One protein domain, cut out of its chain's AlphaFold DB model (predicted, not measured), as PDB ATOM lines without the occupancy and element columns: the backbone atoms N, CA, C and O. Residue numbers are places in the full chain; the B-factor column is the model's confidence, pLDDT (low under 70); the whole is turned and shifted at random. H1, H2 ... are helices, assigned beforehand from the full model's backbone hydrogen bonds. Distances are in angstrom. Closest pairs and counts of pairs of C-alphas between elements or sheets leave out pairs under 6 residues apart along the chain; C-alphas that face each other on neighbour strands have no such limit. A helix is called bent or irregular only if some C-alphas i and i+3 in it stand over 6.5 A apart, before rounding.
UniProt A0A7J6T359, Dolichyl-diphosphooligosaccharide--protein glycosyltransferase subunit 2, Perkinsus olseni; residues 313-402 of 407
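What this domain is: This is residues 313 to 402 of the 407 residues of the protein "Dolichyl-diphosphooligosaccharide--protein glycosyltransferase subunit 2" of Perkinsus olseni (UniProt A0A7J6T359). A helical hairpin, H2 with the bent helix H3, makes the body of this flat, open domain, and the first helix, H1, stands free as a separate arm, joined to the hairpin by a long link and touching no other helix. H3 runs back beside H2, bends partway, crosses near the beginning of H2 and sticks out past it with residues 397 to 402. The printed part has 90 residues with three named helices, in the order H1, H2, H3, and no named strand; the class is all helix. The whole is loose, with a radius of gyration of the C-alphas of 17.7 A, and spans 54 by 43 by 16 A.

Where its parts are: H1 covers residues 313 to 335 and by its hydrogen bonds was assigned as one helix, but it is bent: C-alphas 321 and 324 are 6.6 A apart, where about 5 A is found in a regular helix. Its arm H1a, residues 313 to 321, begins with C-alpha 313 at (-24.876, 71.604, 228.711) and measures 12.3 A from first to last C-alpha. Its arm H1b, residues 324 to 335, measures 16.3 A. H2 covers residues 347 to 368 and measures 31.4 A, beginning with C-alpha 347 at (-56.756, 40.049, 240.555). H3 covers residues 372 to 402 and is the longest helix, with 31 residues. It too was assigned as one helix by its hydrogen bonds but is bent, with C-alphas 381 and 384 at 6.6 A. Its arm H3a, residues 372 to 381, measures 14.3 A, and its arm H3b, residues 384 to 402, measures 26.9 A and ends with C-alpha 402 at (-46.584, 22.402, 236.421).

How they stand to each other: Along the printed part, H1a and H1b come first, their lines at a shallow tilt of 25 degrees. Both arms are apart from H2, H3a and H3b. H2 touches both arms of H3. H2 and H3a form a helical hairpin: they run opposite ways at a shallow tilt of 5 degrees, and their closest C-alphas, those of Phe 366 and Thr 375, are 6.4 A apart. H2 touches H3a with residues 359 to 366 alone. At the bend in H3 the arms H3a and H3b stand at a steep tilt of 46 degrees. H3b touches H2 with residues 385 to 393 alone, and H2 touches H3b with residues 348 to 356 alone. Here 17 pairs of C-alphas are within 8 A, the closest being those of Phe 352 and Ser 389 at 5.2 A. H2 and H3b run opposite ways at a steep tilt of 41 degrees. In H1a, H1b, H2, H3a and H3b every O i to N i+4 pair is within hydrogen-bond range.

The domain as a whole: The two C-alphas farthest apart are those of Ile 313 and Leu 402, the first and last printed, at 54.3 A. Residues 313 to 344, of which 313 to 335 belong to H1, stand free, and so do residues 397 to 402 of H3. The body without these stretches has 52 residues and spans 37 by 17 by 12 A. The link from H1 to H2 is long, with 11 residues, and the link from H2 to H3 is tight, with 3. The printed part has no cut. The mean pLDDT of the printed part is 89.7, and residues 340 to 345, in the link from H1 to H2, are under 70, where the model's confidence is low.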
ATOM      1  N   ILE A 313     -25.799  72.743 228.687       94.62
ATOM      2  CA  ILE A 313     -24.876  71.604 228.711       94.62
ATOM      3  C   ILE A 313     -25.444  70.511 229.614       94.62
ATOM      4  O   ILE A 313     -25.499  69.350 229.214       94.62
ATOM      5  N   THR A 314     -25.929  70.871 230.805       94.94
ATOM      6  CA  THR A 314     -26.508  69.891 231.734       94.94
ATOM      7  C   THR A 314     -27.748  69.210 231.148       94.94
ATOM      8  O   THR A 314     -27.873  67.992 231.262       94.94
ATOM      9  N   ALA A 315     -28.610  69.945 230.436       93.56
ATOM     10  CA  ALA A 315     -29.780  69.385 229.759       93.56
ATOM     11  C   ALA A 315     -29.407  68.369 228.663       93.56
ATOM     12  O   ALA A 315     -30.003  67.292 228.596       93.56
ATOM     13  N   VAL A 316     -28.391  68.665 227.842       95.75
ATOM     14  CA  VAL A 316     -27.899  67.729 226.813       95.75
ATOM     15  C   VAL A 316     -27.374  66.442 227.450       95.75
ATOM     16  O   VAL A 316     -27.691  65.352 226.973       95.75
ATOM     17  N   PHE A 317     -26.630  66.538 228.554       94.38
ATOM     18  CA  PHE A 317     -26.135  65.357 229.266       94.38
ATOM     19  C   PHE A 317     -27.266  64.492 229.837       94.38
ATOM     20  O   PHE A 317     -27.204  63.267 229.724       94.38
ATOM     21  N   VAL A 318     -28.315  65.096 230.402       94.75
ATOM     22  CA  VAL A 318     -29.496  64.358 230.891       94.75
ATOM     23  C   VAL A 318     -30.219  63.655 229.739       94.75
ATOM     24  O   VAL A 318     -30.557  62.473 229.842       94.75
ATOM     25  N   ALA A 319     -30.405  64.341 228.608       93.06
ATOM     26  CA  ALA A 319     -31.022  63.744 227.428       93.06
ATOM     27  C   ALA A 319     -30.208  62.545 226.909       93.06
ATOM     28  O   ALA A 319     -30.763  61.470 226.673       93.06
ATOM     29  N   LEU A 320     -28.886  62.704 226.797       95.06
ATOM     30  CA  LEU A 320     -27.988  61.673 226.280       95.06
ATOM     31  C   LEU A 320     -27.866  60.460 227.210       95.06
ATOM     32  O   LEU A 320     -27.807  59.330 226.734       95.06
ATOM     33  N   THR A 321     -27.845  60.686 228.524       94.81
ATOM     34  CA  THR A 321     -27.582  59.626 229.511       94.81
ATOM     35  C   THR A 321     -28.853  58.897 229.937       94.81
ATOM     36  O   THR A 321     -28.809  57.702 230.216       94.81
ATOM     37  N   THR A 322     -29.994  59.586 229.997       93.06
ATOM     38  CA  THR A 322     -31.222  59.021 230.580       93.06
ATOM     39  C   THR A 322     -32.312  58.825 229.533       93.06
ATOM     40  O   THR A 322     -32.871  57.737 229.424       93.06
ATOM     41  N   VAL A 323     -32.597  59.851 228.726       92.94
ATOM     42  CA  VAL A 323     -33.738  59.830 227.794       92.94
ATOM     43  C   VAL A 323     -33.469  58.917 226.596       92.94
ATOM     44  O   VAL A 323     -34.317  58.094 226.250       92.94
ATOM     45  N   ILE A 324     -32.281  59.012 225.990       93.19
ATOM     46  CA  ILE A 324     -31.921  58.212 224.808       93.19
ATOM     47  C   ILE A 324     -31.862  56.706 225.128       93.19
ATOM     48  O   ILE A 324     -32.519  55.944 224.412       93.19
ATOM     49  N   PRO A 325     -31.174  56.237 226.191       94.12
ATOM     50  CA  PRO A 325     -31.159  54.813 226.525       94.12
ATOM     51  C   PRO A 325     -32.539  54.270 226.904       94.12
ATOM     52  O   PRO A 325     -32.872  53.153 226.519       94.12
ATOM     53  N   LEU A 326     -33.371  55.061 227.594       92.88
ATOM     54  CA  LEU A 326     -34.738  54.664 227.936       92.88
ATOM     55  C   LEU A 326     -35.608  54.482 226.682       92.88
ATOM     56  O   LEU A 326     -36.294  53.470 226.547       92.88
ATOM     57  N   LEU A 327     -35.551  55.424 225.736       92.12
ATOM     58  CA  LEU A 327     -36.259  55.319 224.455       92.12
ATOM     59  C   LEU A 327     -35.750  54.142 223.615       92.12
ATOM     60  O   LEU A 327     -36.551  53.406 223.037       92.12
ATOM     61  N   ALA A 328     -34.432  53.941 223.563       92.19
ATOM     62  CA  ALA A 328     -33.825  52.813 222.865       92.19
ATOM     63  C   ALA A 328     -34.271  51.473 223.471       92.19
ATOM     64  O   ALA A 328     -34.626  50.555 222.731       92.19
ATOM     65  N   PHE A 329     -34.335  51.381 224.802       91.00
ATOM     66  CA  PHE A 329     -34.836  50.210 225.516       91.00
ATOM     67  C   PHE A 329     -36.311  49.927 225.195       91.00
ATOM     68  O   PHE A 329     -36.652  48.806 224.818       91.00
ATOM     69  N   LEU A 330     -37.179  50.945 225.250       88.19
ATOM     70  CA  LEU A 330     -38.601  50.813 224.905       88.19
ATOM     71  C   LEU A 330     -38.806  50.376 223.447       88.19
ATOM     72  O   LEU A 330     -39.613  49.489 223.165       88.19
ATOM     73  N   ARG A 331     -38.037  50.948 222.513       88.69
ATOM     74  CA  ARG A 331     -38.061  50.543 221.101       88.69
ATOM     75  C   ARG A 331     -37.555  49.111 220.914       88.69
ATOM     76  O   ARG A 331     -38.136  48.361 220.131       88.69
ATOM     77  N   GLY A 332     -36.516  48.720 221.650       88.19
ATOM     78  CA  GLY A 332     -35.990  47.356 221.676       88.19
ATOM     79  C   GLY A 332     -37.036  46.337 222.129       88.19
ATOM     80  O   GLY A 332     -37.217  45.321 221.465       88.19
ATOM     81  N   LEU A 333     -37.800  46.639 223.184       85.31
ATOM     82  CA  LEU A 333     -38.907  45.787 223.640       85.31
ATOM     83  C   LEU A 333     -39.976  45.580 222.554       85.31
ATOM     84  O   LEU A 333     -40.468  44.465 222.383       85.31
ATOM     85  N   GLY A 334     -40.303  46.625 221.787       81.94
ATOM     86  CA  GLY A 334     -41.234  46.522 220.660       81.94
ATOM     87  C   GLY A 334     -40.702  45.647 219.518       81.94
ATOM     88  O   GLY A 334     -41.437  44.828 218.964       81.94
ATOM     89  N   LEU A 335     -39.410  45.772 219.200       84.44
ATOM     90  CA  LEU A 335     -38.744  44.972 218.164       84.44
ATOM     91  C   LEU A 335     -38.622  43.493 218.547       84.44
ATOM     92  O   LEU A 335     -38.750  42.630 217.681       84.44
ATOM     93  N   LEU A 336     -38.444  43.191 219.836       82.19
ATOM     94  CA  LEU A 336     -38.372  41.820 220.344       82.19
ATOM     95  C   LEU A 336     -39.717  41.071 220.295       82.19
ATOM     96  O   LEU A 336     -39.752  39.902 220.676       82.19
ATOM     97  N   LYS A 337     -40.815  41.707 219.834       75.44
ATOM     98  CA  LYS A 337     -42.173  41.127 219.786       75.44
ATOM     99  C   LYS A 337     -42.486  40.337 221.061       75.44
ATOM    100  O   LYS A 337     -42.950  39.196 221.002       75.44
ATOM    101  N   VAL A 338     -42.176  40.935 222.216       74.44
ATOM    102  CA  VAL A 338     -42.387  40.307 223.524       74.44
ATOM    103  C   VAL A 338     -43.840  39.842 223.587       74.44
ATOM    104  O   VAL A 338     -44.762  40.640 223.427       74.44
ATOM    105  N   ASN A 339     -44.043  38.533 223.728       71.06
ATOM    106  CA  ASN A 339     -45.346  37.902 223.561       71.06
ATOM    107  C   ASN A 339     -46.312  38.359 224.671       71.06
ATOM    108  O   ASN A 339     -46.325  37.813 225.774       71.06
ATOM    109  N   THR A 340     -47.145  39.360 224.378       64.25
ATOM    110  CA  THR A 340     -48.136  39.920 225.313       64.25
ATOM    111  C   THR A 340     -49.267  38.945 225.642       64.25
ATOM    112  O   THR A 340     -50.010  39.173 226.593       64.25
ATOM    113  N   LYS A 341     -49.365  37.798 224.949       63.94
ATOM    114  CA  LYS A 341     -50.336  36.733 225.271       63.94
ATOM    115  C   LYS A 341     -50.112  36.091 226.648       63.94
ATOM    116  O   LYS A 341     -50.983  35.367 227.122       63.94
ATOM    117  N   LEU A 342     -48.978  36.360 227.302       59.97
ATOM    118  CA  LEU A 342     -48.707  35.932 228.679       59.97
ATOM    119  C   LEU A 342     -49.403  36.794 229.752       59.97
ATOM    120  O   LEU A 342     -49.361  36.443 230.929       59.97
ATOM    121  N   TRP A 343     -50.048  37.905 229.378       64.31
ATOM    122  CA  TRP A 343     -50.657  38.854 230.315       64.31
ATOM    123  C   TRP A 343     -52.091  38.445 230.675       64.31
ATOM    124  O   TRP A 343     -53.050  39.167 230.418       64.31
ATOM    125  N   LYS A 344     -52.261  37.269 231.286       68.31
ATOM    126  CA  LYS A 344     -53.502  36.954 232.010       68.31
ATOM    127  C   LYS A 344     -53.429  37.662 233.361       68.31
ATOM    128  O   LYS A 344     -52.871  37.124 234.315       68.31
ATOM    129  N   ILE A 345     -53.896  38.908 233.407       65.00
ATOM    130  CA  ILE A 345     -53.880  39.720 234.628       65.00
ATOM    131  C   ILE A 345     -54.934  39.155 235.581       65.00
ATOM    132  O   ILE A 345     -56.124  39.413 235.429       65.00
ATOM    133  N   ASP A 346     -54.487  38.356 236.546       80.12
ATOM    134  CA  ASP A 346     -55.322  37.936 237.668       80.12
ATOM    135  C   ASP A 346     -55.435  39.070 238.704       80.12
ATOM    136  O   ASP A 346     -54.566  39.946 238.792       80.12
ATOM    137  N   LEU A 347     -56.483  39.043 239.527       85.31
ATOM    138  CA  LEU A 347     -56.756  40.049 240.555       85.31
ATOM    139  C   LEU A 347     -55.558  40.226 241.501       85.31
ATOM    140  O   LEU A 347     -55.174  41.346 241.838       85.31
ATOM    141  N   HIS A 348     -54.918  39.119 241.883       85.69
ATOM    142  CA  HIS A 348     -53.712  39.136 242.712       85.69
ATOM    143  C   HIS A 348     -52.508  39.763 241.997       85.69
ATOM    144  O   HIS A 348     -51.708  40.440 242.641       85.69
ATOM    145  N   GLY A 349     -52.408  39.596 240.675       86.81
ATOM    146  CA  GLY A 349     -51.389  40.234 239.840       86.81
ATOM    147  C   GLY A 349     -51.540  41.749 239.830       86.81
ATOM    148  O   GLY A 349     -50.567  42.465 240.053       86.81
ATOM    149  N   MET A 350     -52.766  42.245 239.660       89.94
ATOM    150  CA  MET A 350     -53.045  43.681 239.698       89.94
ATOM    151  C   MET A 350     -52.706  44.297 241.063       89.94
ATOM    152  O   MET A 350     -52.081  45.355 241.116       89.94
ATOM    153  N   VAL A 351     -53.049  43.619 242.167       92.44
ATOM    154  CA  VAL A 351     -52.687  44.066 243.526       92.44
ATOM    155  C   VAL A 351     -51.169  44.068 243.725       92.44
ATOM    156  O   VAL A 351     -50.641  45.017 244.299       92.44
ATOM    157  N   PHE A 352     -50.458  43.059 243.217       91.94
ATOM    158  CA  PHE A 352     -49.000  42.988 243.306       91.94
ATOM    159  C   PHE A 352     -48.307  44.113 242.520       91.94
ATOM    160  O   PHE A 352     -47.469  44.821 243.076       91.94
ATOM    161  N   PHE A 353     -48.688  44.341 241.256       92.06
ATOM    162  CA  PHE A 353     -48.136  45.443 240.457       92.06
ATOM    163  C   PHE A 353     -48.523  46.816 241.013       92.06
ATOM    164  O   PHE A 353     -47.704  47.729 240.989       92.06
ATOM    165  N   GLY A 354     -49.731  46.955 241.565       94.06
ATOM    166  CA  GLY A 354     -50.159  48.164 242.265       94.06
ATOM    167  C   GLY A 354     -49.327  48.436 243.519       94.06
ATOM    168  O   GLY A 354     -48.869  49.558 243.711       94.06
ATOM    169  N   ALA A 355     -49.064  47.412 244.337       93.75
ATOM    170  CA  ALA A 355     -48.205  47.530 245.514       93.75
ATOM    171  C   ALA A 355     -46.754  47.871 245.134       93.75
ATOM    172  O   ALA A 355     -46.132  48.712 245.781       93.75
ATOM    173  N   LEU A 356     -46.236  47.279 244.054       94.06
ATOM    174  CA  LEU A 356     -44.904  47.585 243.530       94.06
ATOM    175  C   LEU A 356     -44.815  49.023 242.994       94.06
ATOM    176  O   LEU A 356     -43.880  49.747 243.329       94.06
ATOM    177  N   ALA A 357     -45.803  49.462 242.211       95.25
ATOM    178  CA  ALA A 357     -45.884  50.834 241.715       95.25
ATOM    179  C   ALA A 357     -46.006  51.843 242.866       95.25
ATOM    180  O   ALA A 357     -45.337  52.873 242.851       95.25
ATOM    181  N   ALA A 358     -46.799  51.526 243.892       95.12
ATOM    182  CA  ALA A 358     -46.932  52.356 245.081       95.12
ATOM    183  C   ALA A 358     -45.620  52.433 245.882       95.12
ATOM    184  O   ALA A 358     -45.254  53.511 246.343       95.12
ATOM    185  N   TYR A 359     -44.858  51.337 245.982       95.62
ATOM    186  CA  TYR A 359     -43.523  51.349 246.589       95.62
ATOM    187  C   TYR A 359     -42.548  52.257 245.818       95.62
ATOM    188  O   TYR A 359     -41.876  53.094 246.420       95.62
ATOM    189  N   LEU A 360     -42.523  52.166 244.480       95.38
ATOM    190  CA  LEU A 360     -41.731  53.074 243.640       95.38
ATOM    191  C   LEU A 360     -42.183  54.535 243.779       95.38
ATOM    192  O   LEU A 360     -41.342  55.429 243.807       95.38
ATOM    193  N   ALA A 361     -43.487  54.790 243.899       95.44
ATOM    194  CA  ALA A 361     -44.016  56.133 244.107       95.44
ATOM    195  C   ALA A 361     -43.582  56.715 245.461       95.44
ATOM    196  O   ALA A 361     -43.166  57.870 245.509       95.44
ATOM    197  N   VAL A 362     -43.601  55.922 246.541       95.00
ATOM    198  CA  VAL A 362     -43.088  56.339 247.861       95.00
ATOM    199  C   VAL A 362     -41.595  56.666 247.789       95.00
ATOM    200  O   VAL A 362     -41.170  57.684 248.336       95.00
ATOM    201  N   LEU A 363     -40.803  55.865 247.069       94.69
ATOM    202  CA  LEU A 363     -39.392  56.173 246.811       94.69
ATOM    203  C   LEU A 363     -39.218  57.445 245.966       94.69
ATOM    204  O   LEU A 363     -38.327  58.239 246.239       94.69
ATOM    205  N   GLY A 364     -40.073  57.689 244.973       95.25
ATOM    206  CA  GLY A 364     -40.067  58.946 244.219       95.25
ATOM    207  C   GLY A 364     -40.386  60.154 245.105       95.25
ATOM    208  O   GLY A 364     -39.691  61.165 245.056       95.25
ATOM    209  N   MET A 365     -41.389  60.035 245.978       94.56
ATOM    210  CA  MET A 365     -41.750  61.082 246.937       94.56
ATOM    211  C   MET A 365     -40.654  61.325 247.980       94.56
ATOM    212  O   MET A 365     -40.459  62.471 248.384       94.56
ATOM    213  N   PHE A 366     -39.911  60.290 248.391       96.31
ATOM    214  CA  PHE A 366     -38.729  60.427 249.253       96.31
ATOM    215  C   PHE A 366     -37.707  61.401 248.668       96.31
ATOM    216  O   PHE A 366     -37.232  62.281 249.376       96.31
ATOM    217  N   PHE A 367     -37.416  61.280 247.371       93.75
ATOM    218  CA  PHE A 367     -36.481  62.181 246.695       93.75
ATOM    219  C   PHE A 367     -36.991  63.620 246.585       93.75
ATOM    220  O   PHE A 367     -36.183  64.533 246.444       93.75
ATOM    221  N   LEU A 368     -38.309  63.831 246.630       94.81
ATOM    222  CA  LEU A 368     -38.904  65.153 246.458       94.81
ATOM    223  C   LEU A 368     -39.125  65.882 247.791       94.81
ATOM    224  O   LEU A 368     -38.757  67.047 247.907       94.81
ATOM    225  N   PHE A 369     -39.755  65.241 248.781       93.75
ATOM    226  CA  PHE A 369     -40.196  65.938 250.003       93.75
ATOM    227  C   PHE A 369     -40.415  65.057 251.249       93.75
ATOM    228  O   PHE A 369     -40.747  65.590 252.313       93.75
ATOM    229  N   LEU A 370     -40.289  63.730 251.155       93.56
ATOM    230  CA  LEU A 370     -40.568  62.830 252.282       93.56
ATOM    231  C   LEU A 370     -39.344  62.646 253.192       93.56
ATOM    232  O   LEU A 370     -38.230  62.431 252.726       93.56
ATOM    233  N   ASN A 371     -39.566  62.648 254.508       94.00
ATOM    234  CA  ASN A 371     -38.510  62.359 255.482       94.00
ATOM    235  C   ASN A 371     -38.224  60.853 255.569       94.00
ATOM    236  O   ASN A 371     -39.129  60.031 255.418       94.00
ATOM    237  N   LEU A 372     -36.991  60.486 255.935       95.88
ATOM    238  CA  LEU A 372     -36.551  59.086 256.033       95.88
ATOM    239  C   LEU A 372     -37.433  58.226 256.962       95.88
ATOM    240  O   LEU A 372     -37.765  57.093 256.637       95.88
ATOM    241  N   MET A 373     -37.864  58.761 258.107       97.12
ATOM    242  CA  MET A 373     -38.718  58.003 259.035       97.12
ATOM    243  C   MET A 373     -40.116  57.744 258.457       97.12
ATOM    244  O   MET A 373     -40.699  56.685 258.676       97.12
ATOM    245  N   GLN A 374     -40.647  58.690 257.679       93.88
ATOM    246  CA  GLN A 374     -41.959  58.560 257.042       93.88
ATOM    247  C   GLN A 374     -41.917  57.543 255.902       93.88
ATOM    248  O   GLN A 374     -42.833  56.736 255.767       93.88
ATOM    249  N   THR A 375     -40.846  57.546 255.104       96.62
ATOM    250  CA  THR A 375     -40.677  56.570 254.022       96.62
ATOM    251  C   THR A 375     -40.510  55.174 254.572       96.62
ATOM    252  O   THR A 375     -41.160  54.267 254.077       96.62
ATOM    253  N   MET A 376     -39.721  55.000 255.634       96.75
ATOM    254  CA  MET A 376     -39.589  53.712 256.310       96.75
ATOM    255  C   MET A 376     -40.933  53.215 256.851       96.75
ATOM    256  O   MET A 376     -41.275  52.060 256.615       96.75
ATOM    257  N   ALA A 377     -41.737  54.075 257.488       95.69
ATOM    258  CA  ALA A 377     -43.064  53.700 257.979       95.69
ATOM    259  C   ALA A 377     -44.032  53.304 256.845       95.69
ATOM    260  O   ALA A 377     -44.715  52.285 256.938       95.69
ATOM    261  N   LEU A 378     -44.063  54.071 255.748       95.06
ATOM    262  CA  LEU A 378     -44.884  53.756 254.575       95.06
ATOM    263  C   LEU A 378     -44.408  52.473 253.885       95.06
ATOM    264  O   LEU A 378     -45.217  51.599 253.589       95.06
ATOM    265  N   CYS A 379     -43.101  52.312 253.691       95.44
ATOM    266  CA  CYS A 379     -42.512  51.093 253.149       95.44
ATOM    267  C   CYS A 379     -42.863  49.878 254.008       95.44
ATOM    268  O   CYS A 379     -43.284  48.867 253.459       95.44
ATOM    269  N   LEU A 380     -42.754  49.983 255.337       95.94
ATOM    270  CA  LEU A 380     -43.093  48.905 256.268       95.94
ATOM    271  C   LEU A 380     -44.566  48.494 256.154       95.94
ATOM    272  O   LEU A 380     -44.887  47.314 256.252       95.94
ATOM    273  N   LEU A 381     -45.451  49.456 255.906       94.94
ATOM    274  CA  LEU A 381     -46.881  49.224 255.746       94.94
ATOM    275  C   LEU A 381     -47.239  48.626 254.370       94.94
ATOM    276  O   LEU A 381     -48.116  47.766 254.285       94.94
ATOM    277  N   LEU A 382     -46.545  49.021 253.297       94.44
ATOM    278  CA  LEU A 382     -46.737  48.454 251.956       94.44
ATOM    279  C   LEU A 382     -46.082  47.071 251.780       94.44
ATOM    280  O   LEU A 382     -46.580  46.247 251.007       94.44
ATOM    281  N   LEU A 383     -44.991  46.793 252.498       95.19
ATOM    282  CA  LEU A 383     -44.216  45.557 252.389       95.19
ATOM    283  C   LEU A 383     -45.042  44.269 252.582       95.19
ATOM    284  O   LEU A 383     -44.962  43.403 251.710       95.19
ATOM    285  N   PRO A 384     -45.866  44.095 253.639       95.56
ATOM    286  CA  PRO A 384     -46.641  42.866 253.818       95.56
ATOM    287  C   PRO A 384     -47.647  42.643 252.684       95.56
ATOM    288  O   PRO A 384     -47.835  41.510 252.243       95.56
ATOM    289  N   VAL A 385     -48.252  43.714 252.157       94.25
ATOM    290  CA  VAL A 385     -49.181  43.633 251.021       94.25
ATOM    291  C   VAL A 385     -48.451  43.137 249.772       94.25
ATOM    292  O   VAL A 385     -48.940  42.230 249.093       94.25
ATOM    293  N   ALA A 386     -47.260  43.673 249.496       94.12
ATOM    294  CA  ALA A 386     -46.426  43.251 248.372       94.12
ATOM    295  C   ALA A 386     -45.940  41.797 248.519       94.12
ATOM    296  O   ALA A 386     -46.003  41.032 247.559       94.12
ATOM    297  N   VAL A 387     -45.516  41.385 249.719       95.56
ATOM    298  CA  VAL A 387     -45.024  40.020 249.985       95.56
ATOM    299  C   VAL A 387     -46.141  38.984 249.846       95.56
ATOM    300  O   VAL A 387     -45.956  37.967 249.175       95.56
ATOM    301  N   ILE A 388     -47.319  39.232 250.430       95.25
ATOM    302  CA  ILE A 388     -48.441  38.281 250.384       95.25
ATOM    303  C   ILE A 388     -48.988  38.153 248.958       95.25
ATOM    304  O   ILE A 388     -49.179  37.035 248.469       95.25
ATOM    305  N   SER A 389     -49.226  39.280 248.276       93.56
ATOM    306  CA  SER A 389     -49.720  39.274 246.892       93.56
ATOM    307  C   SER A 389     -48.692  38.678 245.927       93.56
ATOM    308  O   SER A 389     -49.049  37.832 245.107       93.56
ATOM    309  N   GLY A 390     -47.411  39.019 246.085       92.88
ATOM    310  CA  GLY A 390     -46.317  38.474 245.283       92.88
ATOM    311  C   GLY A 390     -46.183  36.963 245.429       92.88
ATOM    312  O   GLY A 390     -46.122  36.256 244.426       92.88
ATOM    313  N   ASN A 391     -46.236  36.438 246.658       94.44
ATOM    314  CA  ASN A 391     -46.172  34.995 246.887       94.44
ATOM    315  C   ASN A 391     -47.324  34.259 246.177       94.44
ATOM    316  O   ASN A 391     -47.105  33.259 245.499       94.44
ATOM    317  N   LYS A 392     -48.552  34.793 246.241       90.94
ATOM    318  CA  LYS A 392     -49.714  34.215 245.542       90.94
ATOM    319  C   LYS A 392     -49.539  34.205 244.020       90.94
ATOM    320  O   LYS A 392     -49.765  33.165 243.402       90.94
ATOM    321  N   VAL A 393     -49.087  35.315 243.434       91.00
ATOM    322  CA  VAL A 393     -48.849  35.445 241.983       91.00
ATOM    323  C   VAL A 393     -47.744  34.496 241.507       91.00
ATOM    324  O   VAL A 393     -47.878  33.845 240.465       91.00
ATOM    325  N   LEU A 394     -46.665  34.362 242.280       90.56
ATOM    326  CA  LEU A 394     -45.563  33.451 241.964       90.56
ATOM    327  C   LEU A 394     -45.982  31.980 242.100       90.56
ATOM    328  O   LEU A 394     -45.678  31.178 241.214       90.56
ATOM    329  N   CYS A 395     -46.735  31.619 243.145       90.12
ATOM    330  CA  CYS A 395     -47.291  30.273 243.309       90.12
ATOM    331  C   CYS A 395     -48.230  29.894 242.158       90.12
ATOM    332  O   CYS A 395     -48.138  28.787 241.633       90.12
ATOM    333  N   GLN A 396     -49.095  30.812 241.727       86.06
ATOM    334  CA  GLN A 396     -49.990  30.595 240.591       86.06
ATOM    335  C   GLN A 396     -49.216  30.429 239.279       86.06
ATOM    336  O   GLN A 396     -49.491  29.516 238.502       86.06
ATOM    337  N   SER A 397     -48.201  31.265 239.059       86.00
ATOM    338  CA  SER A 397     -47.322  31.163 237.891       86.00
ATOM    339  C   SER A 397     -46.578  29.826 237.859       86.00
ATOM    340  O   SER A 397     -46.404  29.234 236.795       86.00
ATOM    341  N   ARG A 398     -46.165  29.314 239.026       88.69
ATOM    342  CA  ARG A 398     -45.569  27.980 239.164       88.69
ATOM    343  C   ARG A 398     -46.588  26.874 238.882       88.69
ATOM    344  O   ARG A 398     -46.275  25.959 238.129       88.69
ATOM    345  N   ALA A 399     -47.798  26.970 239.431       86.56
ATOM    346  CA  ALA A 399     -48.862  25.992 239.206       86.56
ATOM    347  C   ALA A 399     -49.257  25.898 237.724       86.56
ATOM    348  O   ALA A 399     -49.410  24.797 237.214       86.56
ATOM    349  N   HIS A 400     -49.324  27.021 237.001       81.69
ATOM    350  CA  HIS A 400     -49.591  27.027 235.556       81.69
ATOM    351  C   HIS A 400     -48.474  26.350 234.742       81.69
ATOM    352  O   HIS A 400     -48.738  25.753 233.704       81.69
ATOM    353  N   ARG A 401     -47.214  26.426 235.195       83.81
ATOM    354  CA  ARG A 401     -46.090  25.725 234.549       83.81
ATOM    355  C   ARG A 401     -46.121  24.220 234.816       83.81
ATOM    356  O   ARG A 401     -45.801  23.453 233.921       83.81
ATOM    357  N   LEU A 402     -46.511  23.813 236.024       85.69
ATOM    358  CA  LEU A 402     -46.584  22.402 236.421       85.69
ATOM    359  C   LEU A 402     -47.837  21.702 235.872       85.69
ATOM    360  O   LEU A 402     -47.743  20.586 235.383       85.69
TER     361      LEU A 402